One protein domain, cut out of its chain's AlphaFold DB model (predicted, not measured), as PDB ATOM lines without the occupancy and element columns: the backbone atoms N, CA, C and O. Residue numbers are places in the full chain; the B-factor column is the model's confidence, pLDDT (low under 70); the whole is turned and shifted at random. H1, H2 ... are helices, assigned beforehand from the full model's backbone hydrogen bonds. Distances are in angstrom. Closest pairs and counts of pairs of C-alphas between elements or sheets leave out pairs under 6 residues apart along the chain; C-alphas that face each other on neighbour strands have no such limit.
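What this domain is: This is residues 2 to 49 of the 85 residues of the protein "Putative amino acid permease" of Klebsiella variicola (UniProt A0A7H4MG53). The chain makes a loose, open loop with a long helical arm: the short helix H1 leads out to the small helix H2 at one end, the stretch of residues 20 to 29 folds back, and the long helix H3 runs past the beginning of H1 and away, with its residues 37 to 48 sticking out. The printed part has 48 residues with three named helices, in the order H1, H2, H3 along the chain, and no named strand, which is the class all helix. The whole is only just loose, close to extended, with a radius of gyration of the C-alphas of 14.0 A. The C-alphas span 47 by 18 by 12 A along their three main axes, and the arm of H3 makes much of the length.

Where its parts are: H1 holds residues 2 to 12 and begins at C-alpha 2 at (18.233, 4.631, 32.808); it is 15.4 A long from first to last C-alpha. H2 holds residues 15 to 19, with C-alpha 15 at (4.707, 20.716, 25.201), and is 6.5 A long. H3, the longest helix with 19 residues, holds residues 30 to 48 and is 26.9 A long, from C-alpha 30 at (10.143, 15.329, 41.732) to C-alpha 48 at (31.992, 5.621, 54.132).

How they stand to each other: H1 and H2 are close but not clearly touching; their closest C-alphas, those of Arg 10 and Arg 18, are 7.7 A apart. A tight link of two residues joins them. H2 touches no helix, and H2 and H3 are apart. H1 and H3 only just touch, with 3 pairs of C-alphas within 8 A, and H3 does so with residues 32 to 36 alone. Their closest C-alphas are those of Leu 3 and Pro 32, 6.8 A apart. The two helices run opposite ways at a tilt of 37 degrees, only just steep. In H1, H2 and H3 every O i to N i+4 pair is within hydrogen-bond range.

The domain as a whole: The two C-alphas farthest apart are those of Glu 16 and Val 49, at 46.9 A, while the first and last printed C-alphas, those of Ile 2 and Val 49, are 26.3 A apart. The printed part has no cut. The link from H2 to H3, with 10 residues, is short but not tight, and no link is long. Residues 12 to 17, of which 15 to 17 belong to H2, stand free, as do residues 19 to 27 and residues 37 to 49, of which 37 to 48 belong to H3. The mean pLDDT of the printed part is 84.4, and no printed residue is under 70; the mean is 79 in H1, 75 in H2 and 92 in H3.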
ATOM      1  N   ILE A   2      19.595   4.541  33.383       77.81
ATOM      2  CA  ILE A   2      18.233   4.631  32.808       77.81
ATOM      3  C   ILE A   2      17.427   5.857  33.269       77.81
ATOM      4  O   ILE A   2      16.871   6.556  32.430       77.81
ATOM      5  N   LEU A   3      17.409   6.180  34.569       77.06
ATOM      6  CA  LEU A   3      16.632   7.323  35.083       77.06
ATOM      7  C   LEU A   3      17.142   8.677  34.583       77.06
ATOM      8  O   LEU A   3      16.338   9.530  34.227       77.06
ATOM      9  N   LEU A   4      18.464   8.866  34.521       76.38
ATOM     10  CA  LEU A   4      19.067  10.088  33.977       76.38
ATOM     11  C   LEU A   4      18.776  10.235  32.482       76.38
ATOM     12  O   LEU A   4      18.387  11.318  32.051       76.38
ATOM     13  N   SER A   5      18.898   9.153  31.706       79.06
ATOM     14  CA  SER A   5      18.535   9.158  30.287       79.06
ATOM     15  C   SER A   5      17.046   9.452  30.089       79.06
ATOM     16  O   SER A   5      16.703  10.323  29.295       79.06
ATOM     17  N   HIS A   6      16.164   8.829  30.878       78.88
ATOM     18  CA  HIS A   6      14.729   9.136  30.881       78.88
ATOM     19  C   HIS A   6      14.447  10.593  31.254       78.88
ATOM     20  O   HIS A   6      13.582  11.230  30.656       78.88
ATOM     21  N   PHE A   7      15.179  11.133  32.227       81.12
ATOM     22  CA  PHE A   7      15.023  12.506  32.681       81.12
ATOM     23  C   PHE A   7      15.483  13.531  31.657       81.12
ATOM     24  O   PHE A   7      14.791  14.522  31.421       81.12
ATOM     25  N   SER A   8      16.612  13.272  31.008       80.12
ATOM     26  CA  SER A   8      17.104  14.096  29.912       80.12
ATOM     27  C   SER A   8      16.158  14.050  28.712       80.12
ATOM     28  O   SER A   8      15.795  15.099  28.187       80.12
ATOM     29  N   MET A   9      15.686  12.858  28.331       83.75
ATOM     30  CA  MET A   9      14.719  12.670  27.247       83.75
ATOM     31  C   MET A   9      13.419  13.438  27.516       83.75
ATOM     32  O   MET A   9      13.005  14.250  26.698       83.75
ATOM     33  N   ARG A  10      12.807  13.258  28.696       78.44
ATOM     34  CA  ARG A  10      11.558  13.945  29.077       78.44
ATOM     35  C   ARG A  10      11.714  15.470  29.125       78.44
ATOM     36  O   ARG A  10      10.754  16.176  28.824       78.44
ATOM     37  N   ARG A  11      12.898  15.990  29.489       79.88
ATOM     38  CA  ARG A  11      13.187  17.435  29.429       79.88
ATOM     39  C   ARG A  11      13.261  17.968  27.999       79.88
ATOM     40  O   ARG A  11      12.870  19.112  27.794       79.88
ATOM     41  N   GLY A  12      13.738  17.165  27.049       78.25
ATOM     42  CA  GLY A  12      13.873  17.548  25.640       78.25
ATOM     43  C   GLY A  12      12.561  17.584  24.849       78.25
ATOM     44  O   GLY A  12      12.524  18.216  23.803       78.25
ATOM     45  N   LEU A  13      11.492  16.953  25.347       82.19
ATOM     46  CA  LEU A  13      10.188  16.928  24.671       82.19
ATOM     47  C   LEU A  13       9.503  18.299  24.690       82.19
ATOM     48  O   LEU A  13       9.479  18.961  25.739       82.19
ATOM     49  N   SER A  14       8.880  18.668  23.568       77.44
ATOM     50  CA  SER A  14       8.015  19.845  23.441       77.44
ATOM     51  C   SER A  14       6.717  19.682  24.250       77.44
ATOM     52  O   SER A  14       6.373  18.587  24.707       77.44
ATOM     53  N   ALA A  15       5.970  20.770  24.459       73.25
ATOM     54  CA  ALA A  15       4.707  20.716  25.201       73.25
ATOM     55  C   ALA A  15       3.668  19.779  24.544       73.25
ATOM     56  O   ALA A  15       2.923  19.100  25.249       73.25
ATOM     57  N   GLU A  16       3.672  19.690  23.211       75.62
ATOM     58  CA  GLU A  16       2.766  18.851  22.414       75.62
ATOM     59  C   GLU A  16       3.162  17.373  22.421       75.62
ATOM     60  O   GLU A  16       2.309  16.492  22.359       75.62
ATOM     61  N   GLU A  17       4.452  17.066  22.521       78.50
ATOM     62  CA  GLU A  17       4.920  15.686  22.656       78.50
ATOM     63  C   GLU A  17       4.683  15.158  24.071       78.50
ATOM     64  O   GLU A  17       4.371  13.983  24.257       78.50
ATOM     65  N   ARG A  18       4.777  16.032  25.083       75.25
ATOM     66  CA  ARG A  18       4.483  15.669  26.475       75.25
ATOM     67  C   ARG A  18       3.014  15.336  26.708       75.25
ATOM     68  O   ARG A  18       2.738  14.483  27.549       75.25
ATOM     69  N   SER A  19       2.091  15.977  25.990       73.12
ATOM     70  CA  SER A  19       0.653  15.701  26.114       73.12
ATOM     71  C   SER A  19       0.231  14.383  25.457       73.12
ATOM     72  O   SER A  19      -0.794  13.826  25.836       73.12
ATOM     73  N   LYS A  20       1.037  13.842  24.532       82.62
ATOM     74  CA  LYS A  20       0.813  12.541  23.870       82.62
ATOM     75  C   LYS A  20       1.335  11.336  24.662       82.62
ATOM     76  O   LYS A  20       1.300  10.213  24.170       82.62
ATOM     77  N   ILE A  21       1.858  11.543  25.870       81.31
ATOM     78  CA  ILE A  21       2.426  10.458  26.673       81.31
ATOM     79  C   ILE A  21       1.293   9.682  27.349       81.31
ATOM     80  O   ILE A  21       0.710  10.157  28.318       81.31
ATOM     81  N   GLU A  22       1.057   8.456  26.881       79.56
ATOM     82  CA  GLU A  22       0.021   7.551  27.411       79.56
ATOM     83  C   GLU A  22       0.229   7.189  28.891       79.56
ATOM     84  O   GLU A  22      -0.732   7.013  29.635       79.56
ATOM     85  N   PHE A  23       1.487   7.139  29.341       79.81
ATOM     86  CA  PHE A  23       1.856   6.830  30.724       79.81
ATOM     87  C   PHE A  23       2.670   7.980  31.344       79.81
ATOM     88  O   PHE A  23       3.916   7.985  31.305       79.81
ATOM     89  N   PRO A  24       1.995   9.013  31.883       77.50
ATOM     90  CA  PRO A  24       2.661  10.077  32.614       77.50
ATOM     91  C   PRO A  24       3.199   9.545  33.944       77.50
ATOM     92  O   PRO A  24       2.581   8.725  34.619       77.50
ATOM     93  N   ILE A  25       4.377  10.029  34.328       77.38
ATOM     94  CA  ILE A  25       4.967   9.690  35.621       77.38
ATOM     95  C   ILE A  25       4.266  10.557  36.674       77.38
ATOM     96  O   ILE A  25       4.339  11.788  36.566       77.38
ATOM     97  N   PRO A  26       3.603   9.969  37.685       75.88
ATOM     98  CA  PRO A  26       3.006  10.751  38.758       75.88
ATOM     99  C   PRO A  26       4.109  11.535  39.485       75.88
ATOM    100  O   PRO A  26       5.185  11.003  39.753       75.88
ATOM    101  N   PHE A  27       3.858  12.815  39.775       80.06
ATOM    102  CA  PHE A  27       4.816  13.727  40.426       80.06
ATOM    103  C   PHE A  27       6.094  14.021  39.621       80.06
ATOM    104  O   PHE A  27       7.162  14.266  40.191       80.06
ATOM    105  N   TRP A  28       6.011  14.028  38.288       77.56
ATOM    106  CA  TRP A  28       7.074  14.579  37.445       77.56
ATOM    107  C   TRP A  28       7.313  16.070  37.761       77.56
ATOM    108  O   TRP A  28       6.336  16.819  37.784       77.56
ATOM    109  N   PRO A  29       8.559  16.558  37.964       85.44
ATOM    110  CA  PRO A  29       9.867  15.883  37.900       85.44
ATOM    111  C   PRO A  29      10.439  15.422  39.261       85.44
ATOM    112  O   PRO A  29      11.587  14.976  39.324       85.44
ATOM    113  N   VAL A  30       9.676  15.543  40.351       87.62
ATOM    114  CA  VAL A  30      10.143  15.329  41.732       87.62
ATOM    115  C   VAL A  30      10.496  13.869  42.009       87.62
ATOM    116  O   VAL A  30      11.556  13.603  42.568       87.62
ATOM    117  N   GLY A  31       9.655  12.918  41.585       86.25
ATOM    118  CA  GLY A  31       9.888  11.483  41.812       86.25
ATOM    119  C   GLY A  31      11.276  11.007  41.344       86.25
ATOM    120  O   GLY A  31      12.061  10.526  42.163       86.25
ATOM    121  N   PRO A  32      11.638  11.207  40.061       84.69
ATOM    122  CA  PRO A  32      12.968  10.867  39.557       84.69
ATOM    123  C   PRO A  32      14.104  11.609  40.267       84.69
ATOM    124  O   PRO A  32      15.161  11.021  40.485       84.69
ATOM    125  N   LEU A  33      13.907  12.880  40.631       88.75
ATOM    126  CA  LEU A  33      14.927  13.658  41.336       88.75
ATOM    127  C   LEU A  33      15.223  13.059  42.718       88.75
ATOM    128  O   LEU A  33      16.387  12.907  43.084       88.75
ATOM    129  N   LEU A  34      14.182  12.645  43.444       91.94
ATOM    130  CA  LEU A  34      14.323  11.969  44.730       91.94
ATOM    131  C   LEU A  34      15.045  10.625  44.582       91.94
ATOM    132  O   LEU A  34      15.914  10.304  45.389       91.94
ATOM    133  N   THR A  35      14.748   9.858  43.528       89.75
ATOM    134  CA  THR A  35      15.466   8.603  43.258       89.75
ATOM    135  C   THR A  35      16.950   8.837  42.975       89.75
ATOM    136  O   THR A  35      17.789   8.074  43.451       89.75
ATOM    137  N   LEU A  36      17.300   9.891  42.228       89.19
ATOM    138  CA  LEU A  36      18.699  10.252  41.981       89.19
ATOM    139  C   LEU A  36      19.416  10.659  43.269       89.19
ATOM    140  O   LEU A  36      20.539  10.215  43.500       89.19
ATOM    141  N   LEU A  37      18.755  11.451  44.117       93.94
ATOM    142  CA  LEU A  37      19.288  11.840  45.419       93.94
ATOM    143  C   LEU A  37      19.534  10.614  46.308       93.94
ATOM    144  O   LEU A  37      20.617  10.464  46.869       93.94
ATOM    145  N   PHE A  38      18.558   9.706  46.380       95.19
ATOM    146  CA  PHE A  38      18.676   8.465  47.139       95.19
ATOM    147  C   PHE A  38      19.816   7.579  46.624       95.19
ATOM    148  O   PHE A  38      20.603   7.065  47.413       95.19
ATOM    149  N   MET A  39      19.968   7.447  45.304       93.69
ATOM    150  CA  MET A  39      21.081   6.698  44.715       93.69
ATOM    151  C   MET A  39      22.441   7.311  45.085       93.69
ATOM    152  O   MET A  39      23.370   6.583  45.431       93.69
ATOM    153  N   GLY A  40      22.556   8.643  45.053       94.62
ATOM    154  CA  GLY A  40      23.763   9.345  45.497       94.62
ATOM    155  C   GLY A  40      24.082   9.080  46.969       94.62
ATOM    156  O   GLY A  40      25.232   8.804  47.306       94.62
ATOM    157  N   LEU A  41      23.060   9.081  47.830       96.50
ATOM    158  CA  LEU A  41      23.200   8.738  49.245       96.50
ATOM    159  C   LEU A  41      23.712   7.305  49.439       96.50
ATOM    160  O   LEU A  41      24.647   7.101  50.204       96.50
ATOM    161  N   VAL A  42      23.142   6.321  48.734       94.38
ATOM    162  CA  VAL A  42      23.590   4.919  48.812       94.38
ATOM    163  C   VAL A  42      25.074   4.806  48.458       94.38
ATOM    164  O   VAL A  42      25.830   4.167  49.186       94.38
ATOM    165  N   ILE A  43      25.512   5.467  47.385       94.38
ATOM    166  CA  ILE A  43      26.925   5.480  46.984       94.38
ATOM    167  C   ILE A  43      27.798   6.141  48.060       94.38
ATOM    168  O   ILE A  43      28.860   5.614  48.385       94.38
ATOM    169  N   ALA A  44      27.355   7.259  48.644       95.31
ATOM    170  CA  ALA A  44      28.089   7.936  49.710       95.31
ATOM    171  C   ALA A  44      28.257   7.035  50.945       95.31
ATOM    172  O   ALA A  44      29.367   6.897  51.453       95.31
ATOM    173  N   VAL A  45      27.188   6.360  51.377       95.62
ATOM    174  CA  VAL A  45      27.222   5.421  52.509       95.62
ATOM    175  C   VAL A  45      28.154   4.243  52.217       95.62
ATOM    176  O   VAL A  45      29.011   3.933  53.043       95.62
ATOM    177  N   LEU A  46      28.065   3.639  51.027       94.38
ATOM    178  CA  LEU A  46      28.981   2.572  50.606       94.38
ATOM    179  C   LEU A  46      30.449   3.031  50.601       94.38
ATOM    180  O   LEU A  46      31.347   2.234  50.872       94.38
ATOM    181  N   GLY A  47      30.693   4.309  50.300       93.12
ATOM    182  CA  GLY A  47      32.013   4.936  50.343       93.12
ATOM    183  C   GLY A  47      32.516   5.236  51.757       93.12
ATOM    184  O   GLY A  47      33.722   5.320  51.970       93.12
ATOM    185  N   MET A  48      31.624   5.378  52.735       93.88
ATOM    186  CA  MET A  48      31.992   5.621  54.132       93.88
ATOM    187  C   MET A  48      32.257   4.323  54.902       93.88
ATOM    188  O   MET A  48      33.093   4.320  55.801       93.88
ATOM    189  N   VAL A  49      31.617   3.213  54.538       92.62
ATOM    190  CA  VAL A  49      31.770   1.911  55.213       92.62
ATOM    191  C   VAL A  49      32.955   1.133  54.626       92.62
ATOM    192  O   VAL A  49      32.969   0.830  53.436       92.62
TER     193      VAL A  49